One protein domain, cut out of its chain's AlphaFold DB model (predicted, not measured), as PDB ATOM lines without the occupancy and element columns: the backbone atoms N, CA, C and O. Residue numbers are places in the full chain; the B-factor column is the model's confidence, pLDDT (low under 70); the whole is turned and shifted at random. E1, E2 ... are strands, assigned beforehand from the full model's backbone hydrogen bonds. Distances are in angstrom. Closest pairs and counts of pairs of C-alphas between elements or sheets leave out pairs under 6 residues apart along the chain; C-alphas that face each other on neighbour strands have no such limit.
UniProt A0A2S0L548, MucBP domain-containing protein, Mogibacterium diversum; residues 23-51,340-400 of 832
ATOM      1  N   VAL A  23     155.807 178.370  96.394       28.34
ATOM      2  CA  VAL A  23     154.615 179.139  96.723       28.34
ATOM      3  C   VAL A  23     153.832 179.232  95.418       28.34
ATOM      4  O   VAL A  23     154.066 180.118  94.608       28.34
ATOM      5  N   MET A  24     152.925 178.288  95.181       31.08
ATOM      6  CA  MET A  24     151.730 178.637  94.442       31.08
ATOM      7  C   MET A  24     150.968 179.534  95.403       31.08
ATOM      8  O   MET A  24     150.300 179.056  96.324       31.08
ATOM      9  N   ALA A  25     151.183 180.844  95.265       40.97
ATOM     10  CA  ALA A  25     150.258 181.814  95.816       40.97
ATOM     11  C   ALA A  25     148.872 181.352  95.363       40.97
ATOM     12  O   ALA A  25     148.707 180.965  94.207       40.97
ATOM     13  N   ALA A  26     147.901 181.281  96.275       53.38
ATOM     14  CA  ALA A  26     146.539 181.043  95.832       53.38
ATOM     15  C   ALA A  26     146.237 182.119  94.781       53.38
ATOM     16  O   ALA A  26     146.314 183.306  95.093       53.38
ATOM     17  N   ASP A  27     145.941 181.712  93.544       70.62
ATOM     18  CA  ASP A  27     145.678 182.624  92.421       70.62
ATOM     19  C   ASP A  27     144.356 183.403  92.596       70.62
ATOM     20  O   ASP A  27     143.836 184.000  91.658       70.62
ATOM     21  N   TYR A  28     143.780 183.365  93.799       78.00
ATOM     22  CA  TYR A  28     142.502 183.933  94.170       78.00
ATOM     23  C   TYR A  28     142.434 184.210  95.683       78.00
ATOM     24  O   TYR A  28     143.127 183.596  96.501       78.00
ATOM     25  N   ALA A  29     141.550 185.123  96.068       82.94
ATOM     26  CA  ALA A  29     141.212 185.471  97.437       82.94
ATOM     27  C   ALA A  29     139.788 185.001  97.767       82.94
ATOM     28  O   ALA A  29     138.842 185.357  97.075       82.94
ATOM     29  N   GLU A  30     139.619 184.232  98.848       85.00
ATOM     30  CA  GLU A  30     138.286 183.934  99.406       85.00
ATOM     31  C   GLU A  30     137.862 184.963 100.468       85.00
ATOM     32  O   GLU A  30     138.607 185.209 101.419       85.00
ATOM     33  N   LEU A  31     136.665 185.530 100.358       80.62
ATOM     34  CA  LEU A  31     136.056 186.391 101.376       80.62
ATOM     35  C   LEU A  31     134.744 185.754 101.859       80.62
ATOM     36  O   LEU A  31     133.943 185.338 101.035       80.62
ATOM     37  N   GLY A  32     134.527 185.666 103.174       70.06
ATOM     38  CA  GLY A  32     133.354 185.003 103.769       70.06
ATOM     39  C   GLY A  32     133.614 183.571 104.263       70.06
ATOM     40  O   GLY A  32     134.723 183.049 104.156       70.06
ATOM     41  N   ASP A  33     132.600 182.942 104.869       68.75
ATOM     42  CA  ASP A  33     132.692 181.568 105.388       68.75
ATOM     43  C   ASP A  33     132.583 180.554 104.239       68.75
ATOM     44  O   ASP A  33     131.593 180.531 103.517       68.75
ATOM     45  N   SER A  34     133.569 179.664 104.096       60.53
ATOM     46  CA  SER A  34     133.582 178.582 103.093       60.53
ATOM     47  C   SER A  34     132.364 177.638 103.124       60.53
ATOM     48  O   SER A  34     132.122 176.903 102.168       60.53
ATOM     49  N   SER A  35     131.607 177.620 104.227       58.31
ATOM     50  CA  SER A  35     130.361 176.859 104.367       58.31
ATOM     51  C   SER A  35     129.109 177.627 103.920       58.31
ATOM     52  O   SER A  35     128.044 177.017 103.773       58.31
ATOM     53  N   ALA A  36     129.235 178.935 103.684       60.56
ATOM     54  CA  ALA A  36     128.182 179.795 103.170       60.56
ATOM     55  C   ALA A  36     127.971 179.600 101.661       60.56
ATOM     56  O   ALA A  36     128.862 179.157 100.932       60.56
ATOM     57  N   ALA A  37     126.777 179.949 101.179       72.25
ATOM     58  CA  ALA A  37     126.485 179.928  99.750       72.25
ATOM     59  C   ALA A  37     127.425 180.882  98.990       72.25
ATOM     60  O   ALA A  37     127.764 181.951  99.498       72.25
ATOM     61  N   SER A  38     127.828 180.506  97.774       78.31
ATOM     62  CA  SER A  38     128.607 181.396  96.908       78.31
ATOM     63  C   SER A  38     127.739 182.584  96.498       78.31
ATOM     64  O   SER A  38     126.623 182.385  96.015       78.31
ATOM     65  N   GLY A  39     128.244 183.797  96.695       79.44
ATOM     66  CA  GLY A  39     127.624 185.030  96.218       79.44
ATOM     67  C   GLY A  39     128.253 185.512  94.910       79.44
ATOM     68  O   GLY A  39     129.309 185.027  94.500       79.44
ATOM     69  N   SER A  40     127.609 186.484  94.267       81.31
ATOM     70  CA  SER A  40     128.158 187.249  93.142       81.31
ATOM     71  C   SER A  40     128.606 188.630  93.613       81.31
ATOM     72  O   SER A  40     127.909 189.249  94.417       81.31
ATOM     73  N   LEU A  41     129.744 189.100  93.107       87.44
ATOM     74  CA  LEU A  41     130.223 190.467  93.307       87.44
ATOM     75  C   LEU A  41     129.802 191.337  92.121       87.44
ATOM     76  O   LEU A  41     129.777 190.853  90.990       87.44
ATOM     77  N   SER A  42     129.508 192.605  92.379       85.94
ATOM     78  CA  SER A  42     129.273 193.623  91.347       85.94
ATOM     79  C   SER A  42     130.297 194.744  91.474       85.94
ATOM     80  O   SER A  42     130.668 195.090  92.589       85.94
ATOM     81  N   GLU A  43     130.751 195.323  90.366       86.25
ATOM     82  CA  GLU A  43     131.646 196.487  90.406       86.25
ATOM     83  C   GLU A  43     130.902 197.742  90.888       86.25
ATOM     84  O   GLU A  43     129.719 197.924  90.592       86.25
ATOM     85  N   GLU A  44     131.595 198.603  91.633       83.50
ATOM     86  CA  GLU A  44     131.105 199.918  92.054       83.50
ATOM     87  C   GLU A  44     132.103 201.015  91.655       83.50
ATOM     88  O   GLU A  44     133.318 200.814  91.683       83.50
ATOM     89  N   THR A  45     131.591 202.177  91.246       69.31
ATOM     90  CA  THR A  45     132.401 203.269  90.695       69.31
ATOM     91  C   THR A  45     133.251 203.960  91.762       69.31
ATOM     92  O   THR A  45     134.426 204.196  91.502       69.31
ATOM     93  N   GLU A  46     132.728 204.190  92.974       63.06
ATOM     94  CA  GLU A  46     133.451 204.789  94.111       63.06
ATOM     95  C   GLU A  46     132.854 204.366  95.470       63.06
ATOM     96  O   GLU A  46     131.648 204.152  95.592       63.06
ATOM     97  N   GLN A  47     133.699 204.266  96.507       62.12
ATOM     98  CA  GLN A  47     133.252 204.051  97.889       62.12
ATOM     99  C   GLN A  47     132.633 205.338  98.446       62.12
ATOM    100  O   GLN A  47     133.295 206.375  98.494       62.12
ATOM    101  N   THR A  48     131.400 205.264  98.949       57.81
ATOM    102  CA  THR A  48     130.778 206.382  99.662       57.81
ATOM    103  C   THR A  48     131.547 206.684 100.956       57.81
ATOM    104  O   THR A  48     131.889 205.793 101.745       57.81
ATOM    105  N   ALA A  49     131.856 207.966 101.172       62.56
ATOM    106  CA  ALA A  49     132.509 208.441 102.395       62.56
ATOM    107  C   ALA A  49     131.577 208.379 103.616       62.56
ATOM    108  O   ALA A  49     132.053 208.386 104.752       62.56
ATOM    109  N   ASP A  50     130.268 208.290 103.376       74.69
ATOM    110  CA  ASP A  50     129.263 208.155 104.417       74.69
ATOM    111  C   ASP A  50     129.413 206.808 105.137       74.69
ATOM    112  O   ASP A  50     129.299 205.734 104.542       74.69
ATOM    113  N   ASN A  51     129.729 206.888 106.429       81.81
ATOM    114  CA  ASN A  51     129.860 205.743 107.328       81.81
ATOM    115  C   ASN A  51     128.665 205.638 108.281       81.81
ATOM    116  O   ASN A  51     128.736 204.888 109.254       81.81
ATOM    117  N   ILE A 340     134.000 196.113  99.115       92.31
ATOM    118  CA  ILE A 340     135.276 195.407  99.086       92.31
ATOM    119  C   ILE A 340     136.239 196.151  98.165       92.31
ATOM    120  O   ILE A 340     136.039 196.205  96.954       92.31
ATOM    121  N   ARG A 341     137.341 196.656  98.719       92.56
ATOM    122  CA  ARG A 341     138.409 197.273  97.924       92.56
ATOM    123  C   ARG A 341     139.475 196.237  97.582       92.56
ATOM    124  O   ARG A 341     140.036 195.605  98.475       92.56
ATOM    125  N   VAL A 342     139.778 196.071  96.301       94.19
ATOM    126  CA  VAL A 342     140.796 195.146  95.793       94.19
ATOM    127  C   VAL A 342     141.973 195.937  95.240       94.19
ATOM    128  O   VAL A 342     141.857 196.612  94.222       94.19
ATOM    129  N   GLU A 343     143.116 195.848  95.905       93.56
ATOM    130  CA  GLU A 343     144.342 196.559  95.548       93.56
ATOM    131  C   GLU A 343     145.361 195.608  94.917       93.56
ATOM    132  O   GLU A 343     145.482 194.445  95.309       93.56
ATOM    133  N   TYR A 344     146.131 196.125  93.964       93.25
ATOM    134  CA  TYR A 344     147.211 195.408  93.296       93.25
ATOM    135  C   TYR A 344     148.505 196.181  93.537       93.25
ATOM    136  O   TYR A 344     148.682 197.278  93.003       93.25
ATOM    137  N   ILE A 345     149.382 195.629  94.370       90.06
ATOM    138  CA  ILE A 345     150.583 196.313  94.862       90.06
ATOM    139  C   ILE A 345     151.845 195.493  94.599       90.06
ATOM    140  O   ILE A 345     151.779 194.269  94.468       90.06
ATOM    141  N   ASP A 346     152.997 196.155  94.534       84.81
ATOM    142  CA  ASP A 346     154.303 195.493  94.528       84.81
ATOM    143  C   ASP A 346     154.774 195.089  95.946       84.81
ATOM    144  O   ASP A 346     154.072 195.274  96.944       84.81
ATOM    145  N   GLU A 347     155.980 194.519  96.047       85.06
ATOM    146  CA  GLU A 347     156.622 194.129  97.314       85.06
ATOM    147  C   GLU A 347     156.881 195.314  98.266       85.06
ATOM    148  O   GLU A 347     157.053 195.106  99.469       85.06
ATOM    149  N   GLN A 348     156.900 196.542  97.747       81.44
ATOM    150  CA  GLN A 348     157.139 197.788  98.475       81.44
ATOM    151  C   GLN A 348     155.829 198.486  98.881       81.44
ATOM    152  O   GLN A 348     155.865 199.451  99.643       81.44
ATOM    153  N   GLY A 349     154.677 197.977  98.429       81.06
ATOM    154  CA  GLY A 349     153.358 198.558  98.677       81.06
ATOM    155  C   GLY A 349     152.928 199.602  97.646       81.06
ATOM    156  O   GLY A 349     151.883 200.228  97.824       81.06
ATOM    157  N   THR A 350     153.689 199.785  96.567       88.38
ATOM    158  CA  THR A 350     153.353 200.709  95.479       88.38
ATOM    159  C   THR A 350     152.202 200.136  94.652       88.38
ATOM    160  O   THR A 350     152.281 198.975  94.239       88.38
ATOM    161  N   PRO A 351     151.141 200.908  94.359       90.19
ATOM    162  CA  PRO A 351     150.102 200.482  93.429       90.19
ATOM    163  C   PRO A 351     150.675 200.241  92.027       90.19
ATOM    164  O   PRO A 351     151.319 201.116  91.456       90.19
ATOM    165  N   ILE A 352     150.405 199.066  91.460       92.00
ATOM    166  CA  ILE A 352     150.847 198.683  90.103       92.00
ATOM    167  C   ILE A 352     149.684 198.509  89.118       92.00
ATOM    168  O   ILE A 352     149.896 198.320  87.923       92.00
ATOM    169  N   LYS A 353     148.447 198.567  89.621       91.62
ATOM    170  CA  LYS A 353     147.199 198.620  88.854       91.62
ATOM    171  C   LYS A 353     146.150 199.363  89.687       91.62
ATOM    172  O   LYS A 353     146.194 199.315  90.917       91.62
ATOM    173  N   GLN A 354     145.213 200.040  89.019       90.19
ATOM    174  CA  GLN A 354     144.080 200.698  89.674       90.19
ATOM    175  C   GLN A 354     143.299 199.707  90.551       90.19
ATOM    176  O   GLN A 354     143.071 198.559  90.157       90.19
ATOM    177  N   ALA A 355     142.916 200.151  91.751       91.31
ATOM    178  CA  ALA A 355     142.115 199.344  92.660       91.31
ATOM    179  C   ALA A 355     140.710 199.116  92.081       91.31
ATOM    180  O   ALA A 355     140.134 200.023  91.483       91.31
ATOM    181  N   ALA A 356     140.167 197.916  92.274       90.94
ATOM    182  CA  ALA A 356     138.781 197.609  91.943       90.94
ATOM    183  C   ALA A 356     137.923 197.713  93.205       90.94
ATOM    184  O   ALA A 356     138.326 197.220  94.259       90.94
ATOM    185  N   ASN A 357     136.745 198.316  93.098       92.75
ATOM    186  CA  ASN A 357     135.766 198.333  94.178       92.75
ATOM    187  C   ASN A 357     134.640 197.366  93.814       92.75
ATOM    188  O   ASN A 357     134.108 197.408  92.704       92.75
ATOM    189  N   LEU A 358     134.328 196.454  94.729       91.81
ATOM    190  CA  LEU A 358     133.366 195.380  94.527       91.81
ATOM    191  C   LEU A 358     132.333 195.410  95.648       91.81
ATOM    192  O   LEU A 358     132.688 195.373  96.823       91.81
ATOM    193  N   LYS A 359     131.054 195.377  95.295       90.62
ATOM    194  CA  LYS A 359     129.960 195.249  96.249       90.62
ATOM    195  C   LYS A 359     129.617 193.779  96.478       90.62
ATOM    196  O   LYS A 359     129.427 193.003  95.539       90.62
ATOM    197  N   GLY A 360     129.547 193.404  97.750       89.56
ATOM    198  CA  GLY A 360     129.104 192.107  98.248       89.56
ATOM    199  C   GLY A 360     128.165 192.267  99.442       89.56
ATOM    200  O   GLY A 360     127.715 193.365  99.758       89.56
ATOM    201  N   ILE A 361     127.860 191.165 100.118       87.31
ATOM    202  CA  ILE A 361     126.999 191.120 101.295       87.31
ATOM    203  C   ILE A 361     127.443 189.979 102.222       87.31
ATOM    204  O   ILE A 361     127.825 188.890 101.779       87.31
ATOM    205  N   THR A 362     127.404 190.208 103.531       85.12
ATOM    206  CA  THR A 362     127.779 189.191 104.517       85.12
ATOM    207  C   THR A 362     126.849 187.973 104.461       85.12
ATOM    208  O   THR A 362     125.698 188.032 104.020       85.12
ATOM    209  N   GLY A 363     127.365 186.820 104.896       79.88
ATOM    210  CA  GLY A 363     126.641 185.546 104.835       79.88
ATOM    211  C   GLY A 363     126.758 184.808 103.495       79.88
ATOM    212  O   GLY A 363     126.186 183.727 103.365       79.88
ATOM    213  N   TYR A 364     127.526 185.342 102.541       82.94
ATOM    214  CA  TYR A 364     127.978 184.640 101.339       82.94
ATOM    215  C   TYR A 364     129.496 184.467 101.341       82.94
ATOM    216  O   TYR A 364     130.218 185.141 102.079       82.94
ATOM    217  N   SER A 365     129.974 183.537 100.516       84.94
ATOM    218  CA  SER A 365     131.387 183.407 100.176       84.94
ATOM    219  C   SER A 365     131.656 183.939  98.771       84.94
ATOM    220  O   SER A 365     130.870 183.725  97.845       84.94
ATOM    221  N   TYR A 366     132.779 184.627  98.613       84.88
ATOM    222  CA  TYR A 366     133.220 185.222  97.362       84.88
ATOM    223  C   TYR A 366     134.611 184.734  97.015       84.88
ATOM    224  O   TYR A 366     135.494 184.687  97.872       84.88
ATOM    225  N   ARG A 367     134.810 184.420  95.738       88.75
ATOM    226  CA  ARG A 367     136.121 184.178  95.150       88.75
ATOM    227  C   ARG A 367     136.472 185.376  94.277       88.75
ATOM    228  O   ARG A 367     135.741 185.688  93.348       88.75
ATOM    229  N   ILE A 368     137.582 186.024  94.594       89.31
ATOM    230  CA  ILE A 368     138.136 187.143  93.832       89.31
ATOM    231  C   ILE A 368     139.407 186.619  93.180       89.31
ATOM    232  O   ILE A 368     140.344 186.262  93.888       89.31
ATOM    233  N   ASP A 369     139.434 186.500  91.859       87.19
ATOM    234  CA  ASP A 369     140.612 185.999  91.148       87.19
ATOM    235  C   ASP A 369     141.704 187.075  91.038       87.19
ATOM    236  O   ASP A 369     141.431 188.277  91.092       87.19
ATOM    237  N   LYS A 370     142.963 186.644  90.907       87.12
ATOM    238  CA  LYS A 370     144.084 187.553  90.645       87.12
ATOM    239  C   LYS A 370     143.904 188.265  89.304       87.12
ATOM    240  O   LYS A 370     143.336 187.715  88.365       87.12
ATOM    241  N   ALA A 371     144.503 189.446  89.180       88.25
ATOM    242  CA  ALA A 371     144.719 190.054  87.875       88.25
ATOM    243  C   ALA A 371     146.034 189.554  87.260       88.25
ATOM    244  O   ALA A 371     147.043 189.429  87.961       88.25
ATOM    245  N   ASP A 372     146.043 189.334  85.950       86.88
ATOM    246  CA  ASP A 372     147.279 189.149  85.194       86.88
ATOM    247  C   ASP A 372     147.867 190.524  84.858       86.88
ATOM    248  O   ASP A 372     147.225 191.349  84.209       86.88
ATOM    249  N   ILE A 373     149.076 190.795  85.359       87.56
ATOM    250  CA  ILE A 373     149.767 192.082  85.209       87.56
ATOM    251  C   ILE A 373     151.091 191.829  84.487       87.56
ATOM    252  O   ILE A 373     151.915 191.030  84.936       87.56
ATOM    253  N   LEU A 374     151.299 192.505  83.354       85.44
ATOM    254  CA  LEU A 374     152.491 192.338  82.521       85.44
ATOM    255  C   LEU A 374     153.769 192.632  83.322       85.44
ATOM    256  O   LEU A 374     153.846 193.651  83.999       85.44
ATOM    257  N   ASN A 375     154.788 191.778  83.199       86.00
ATOM    258  CA  ASN A 375     156.072 191.874  83.916       86.00
ATOM    259  C   ASN A 375     155.994 191.708  85.441       86.00
ATOM    260  O   ASN A 375     156.976 191.992  86.125       86.00
ATOM    261  N   TYR A 376     154.878 191.216  85.977       84.88
ATOM    262  CA  TYR A 376     154.703 190.969  87.404       84.88
ATOM    263  C   TYR A 376     154.186 189.547  87.654       84.88
ATOM    264  O   TYR A 376     153.321 189.045  86.941       84.88
ATOM    265  N   SER A 377     154.697 188.899  88.699       83.94
ATOM    266  CA  SER A 377     154.228 187.596  89.180       83.94
ATOM    267  C   SER A 377     153.592 187.743  90.559       83.94
ATOM    268  O   SER A 377     154.182 188.360  91.443       83.94
ATOM    269  N   LEU A 378     152.405 187.167  90.764       84.06
ATOM    270  CA  LEU A 378     151.748 187.163  92.073       84.06
ATOM    271  C   LEU A 378     152.601 186.381  93.079       84.06
ATOM    272  O   LEU A 378     152.982 185.240  92.822       84.06
ATOM    273  N   ILE A 379     152.861 186.975  94.241       81.31
ATOM    274  CA  ILE A 379     153.604 186.328  95.330       81.31
ATOM    275  C   ILE A 379     152.744 186.077  96.573       81.31
ATOM    276  O   ILE A 379     153.102 185.238  97.401       81.31
ATOM    277  N   GLY A 380     151.602 186.758  96.714       78.62
ATOM    278  CA  GLY A 380     150.687 186.516  97.825       78.62
ATOM    279  C   GLY A 380     149.452 187.410  97.839       78.62
ATOM    280  O   GLY A 380     149.342 188.369  97.084       78.62
ATOM    281  N   VAL A 381     148.525 187.090  98.741       83.31
ATOM    282  CA  VAL A 381     147.284 187.844  98.961       83.31
ATOM    283  C   VAL A 381     147.185 188.226 100.435       83.31
ATOM    284  O   VAL A 381     147.293 187.366 101.312       83.31
ATOM    285  N   GLN A 382     146.953 189.504 100.717       84.50
ATOM    286  CA  GLN A 382     146.674 190.029 102.051       84.50
ATOM    287  C   GLN A 382     145.188 190.379 102.166       84.50
ATOM    288  O   GLN A 382     144.569 190.805 101.195       84.50
ATOM    289  N   LYS A 383     144.605 190.198 103.354       86.19
ATOM    290  CA  LYS A 383     143.198 190.524 103.621       86.19
ATOM    291  C   LYS A 383     143.105 191.334 104.904       86.19
ATOM    292  O   LYS A 383     143.523 190.851 105.957       86.19
ATOM    293  N   ASP A 384     142.541 192.524 104.810       83.81
ATOM    294  CA  ASP A 384     142.079 193.310 105.941       83.81
ATOM    295  C   ASP A 384     140.559 193.182 106.023       83.81
ATOM    296  O   ASP A 384     139.829 193.639 105.151       83.81
ATOM    297  N   ILE A 385     140.091 192.488 107.052       83.94
ATOM    298  CA  ILE A 385     138.666 192.248 107.315       83.94
ATOM    299  C   ILE A 385     138.285 192.774 108.701       83.94
ATOM    300  O   ILE A 385     137.369 192.256 109.335       83.94
ATOM    301  N   SER A 386     139.059 193.733 109.219       79.12
ATOM    302  CA  SER A 386     138.791 194.365 110.512       79.12
ATOM    303  C   SER A 386     137.504 195.189 110.482       79.12
ATOM    304  O   SER A 386     136.735 195.140 111.437       79.12
ATOM    305  N   ASN A 387     137.238 195.865 109.361       82.62
ATOM    306  CA  ASN A 387     135.958 196.488 109.059       82.62
ATOM    307  C   ASN A 387     135.125 195.541 108.185       82.62
ATOM    308  O   ASN A 387     135.453 195.310 107.020       82.62
ATOM    309  N   ILE A 388     134.044 194.992 108.748       83.12
ATOM    310  CA  ILE A 388     133.154 194.073 108.027       83.12
ATOM    311  C   ILE A 388     132.454 194.745 106.835       83.12
ATOM    312  O   ILE A 388     132.207 194.071 105.836       83.12
ATOM    313  N   ASN A 389     132.205 196.056 106.913       87.19
ATOM    314  CA  ASN A 389     131.571 196.856 105.862       87.19
ATOM    315  C   ASN A 389     132.538 197.203 104.732       87.19
ATOM    316  O   ASN A 389     132.132 197.289 103.582       87.19
ATOM    317  N   LYS A 390     133.823 197.409 105.047       89.56
ATOM    318  CA  LYS A 390     134.839 197.884 104.091       89.56
ATOM    319  C   LYS A 390     136.092 197.000 104.111       89.56
ATOM    320  O   LYS A 390     137.166 197.465 104.501       89.56
ATOM    321  N   PRO A 391     135.982 195.707 103.754       91.19
ATOM    322  CA  PRO A 391     137.139 194.824 103.705       91.19
ATOM    323  C   PRO A 391     138.082 195.219 102.558       91.19
ATOM    324  O   PRO A 391     137.645 195.631 101.483       91.19
ATOM    325  N   ILE A 392     139.385 195.040 102.763       91.38
ATOM    326  CA  ILE A 392     140.417 195.324 101.759       91.38
ATOM    327  C   ILE A 392     141.170 194.039 101.425       91.38
ATOM    328  O   ILE A 392     141.737 193.381 102.298       91.38
ATOM    329  N   ILE A 393     141.217 193.685 100.146       92.31
ATOM    330  CA  ILE A 393     141.987 192.562  99.614       92.31
ATOM    331  C   ILE A 393     143.161 193.130  98.825       92.31
ATOM    332  O   ILE A 393     142.961 193.927  97.921       92.31
ATOM    333  N   ARG A 394     144.390 192.719  99.134       91.56
ATOM    334  CA  ARG A 394     145.590 193.177  98.423       91.56
ATOM    335  C   ARG A 394     146.280 192.003  97.752       91.56
ATOM    336  O   ARG A 394     146.750 191.098  98.441       91.56
ATOM    337  N   PHE A 395     146.361 192.018  96.431       91.12
ATOM    338  CA  PHE A 395     147.208 191.110  95.668       91.12
ATOM    339  C   PHE A 395     148.607 191.720  95.570       91.12
ATOM    340  O   PHE A 395     148.772 192.831  95.071       91.12
ATOM    341  N   VAL A 396     149.604 191.002  96.082       87.56
ATOM    342  CA  VAL A 396     151.000 191.446  96.137       87.56
ATOM    343  C   VAL A 396     151.784 190.757  95.034       87.56
ATOM    344  O   VAL A 396     151.796 189.524  94.957       87.56
ATOM    345  N   TYR A 397     152.463 191.543  94.209       87.19
ATOM    346  CA  TYR A 397     153.212 191.072  93.055       87.19
ATOM    347  C   TYR A 397     154.702 191.398  93.167       87.19
ATOM    348  O   TYR A 397     155.109 192.386  93.769       87.19
ATOM    349  N   ARG A 398     155.520 190.576  92.516       88.00
ATOM    350  CA  ARG A 398     156.950 190.797  92.306       88.00
ATOM    351  C   ARG A 398     157.206 191.113  90.843       88.00
ATOM    352  O   ARG A 398     156.713 190.398  89.973       88.00
ATOM    353  N   LYS A 399     158.019 192.131  90.570       89.38
ATOM    354  CA  LYS A 399     158.476 192.439  89.210       89.38
ATOM    355  C   LYS A 399     159.374 191.313  88.691       89.38
ATOM    356  O   LYS A 399     160.316 190.899  89.367       89.38
ATOM    357  N   ASN A 400     159.084 190.811  87.498       85.25
ATOM    358  CA  ASN A 400     159.871 189.765  86.857       85.25
ATOM    359  C   ASN A 400     161.245 190.330  86.451       85.25
ATOM    360  O   ASN A 400     161.306 191.453  85.941       85.25
TER     361      ASN A 400
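This is residues 23 to 51 and 340 to 400 of the 832 residues of the protein "MucBP domain-containing protein" of Mogibacterium diversum (UniProt A0A2S0L548). Picture a small, uneven sandwich: a twisted sheet of four strands, E3, E2, E6 and E5, with a two-strand sheet, E1 and E4, partly over one face, the two planes 29 degrees apart. An unnamed stretch, residues 32 to 51, runs past E4 and then E3, tying to both by short pairings. The printed part has 90 residues with no named helix and six strands, E1 to E6 in chain order; the class is all strand, with 45 residues in named elements. The larger sheet runs E3, E2, E6, E5 and is mixed; the smaller is antiparallel. The whole is compact, with a radius of gyration of the C-alphas of 13.4 A and spans of 38 by 32 by 21 A.

Begin at E1, residues 28 to 31, and set it beside E4, residues 364 to 369: they are antiparallel, with N 29 and O 368 2.7 A apart. Further on, residues 37 to 38 pair with residues 364 to 365 of E4, parallel. Residues 42 to 43 pair, antiparallel, with residues 358 to 359 of E3, residues 351 to 361. Past the cut, E2, residues 340 to 346, forms a hairpin with E3; look for N 342 and O 356, 2.8 A apart. E3, an edge strand, bends by 60 degrees at residue 354. E2 is parallel to E6, residues 392 to 399, with N 343 and O 393 2.8 A apart. E5, residues 376 to 384, the other edge strand, bends by 62 degrees at residue 379 and forms a hairpin with E6, where N 394 and O 382 are 2.8 A apart. Between the sheets, the closest C-alphas of E1 and E5 are those of Ala 29 and Val 381, 6.7 A apart. E2 and E4 are apart.

Find C-alpha 28 at (142.502, 183.933, 94.170); from there E1 runs 10.0 A to residue 31. E2 starts at C-alpha 340, (135.276, 195.407, 99.086), and covers 19.6 A. E3 covers 26.1 A, E4 16.3 A and E5 22.5 A. E6 runs 22.2 A and ends at C-alpha 399, (158.476, 192.439, 89.210).

Look for the two C-alphas farthest apart at Asp 50 and Asn 400, 39.8 A. Residues 52 to 339 are not printed, and C-alphas 51 and 340 are 14.3 A apart across this cut. Of the links printed whole, none is long. The mean pLDDT of the printed part is 81.4; it falls under 70 at residues 23 to 26, 33 to 36 and 45 to 49.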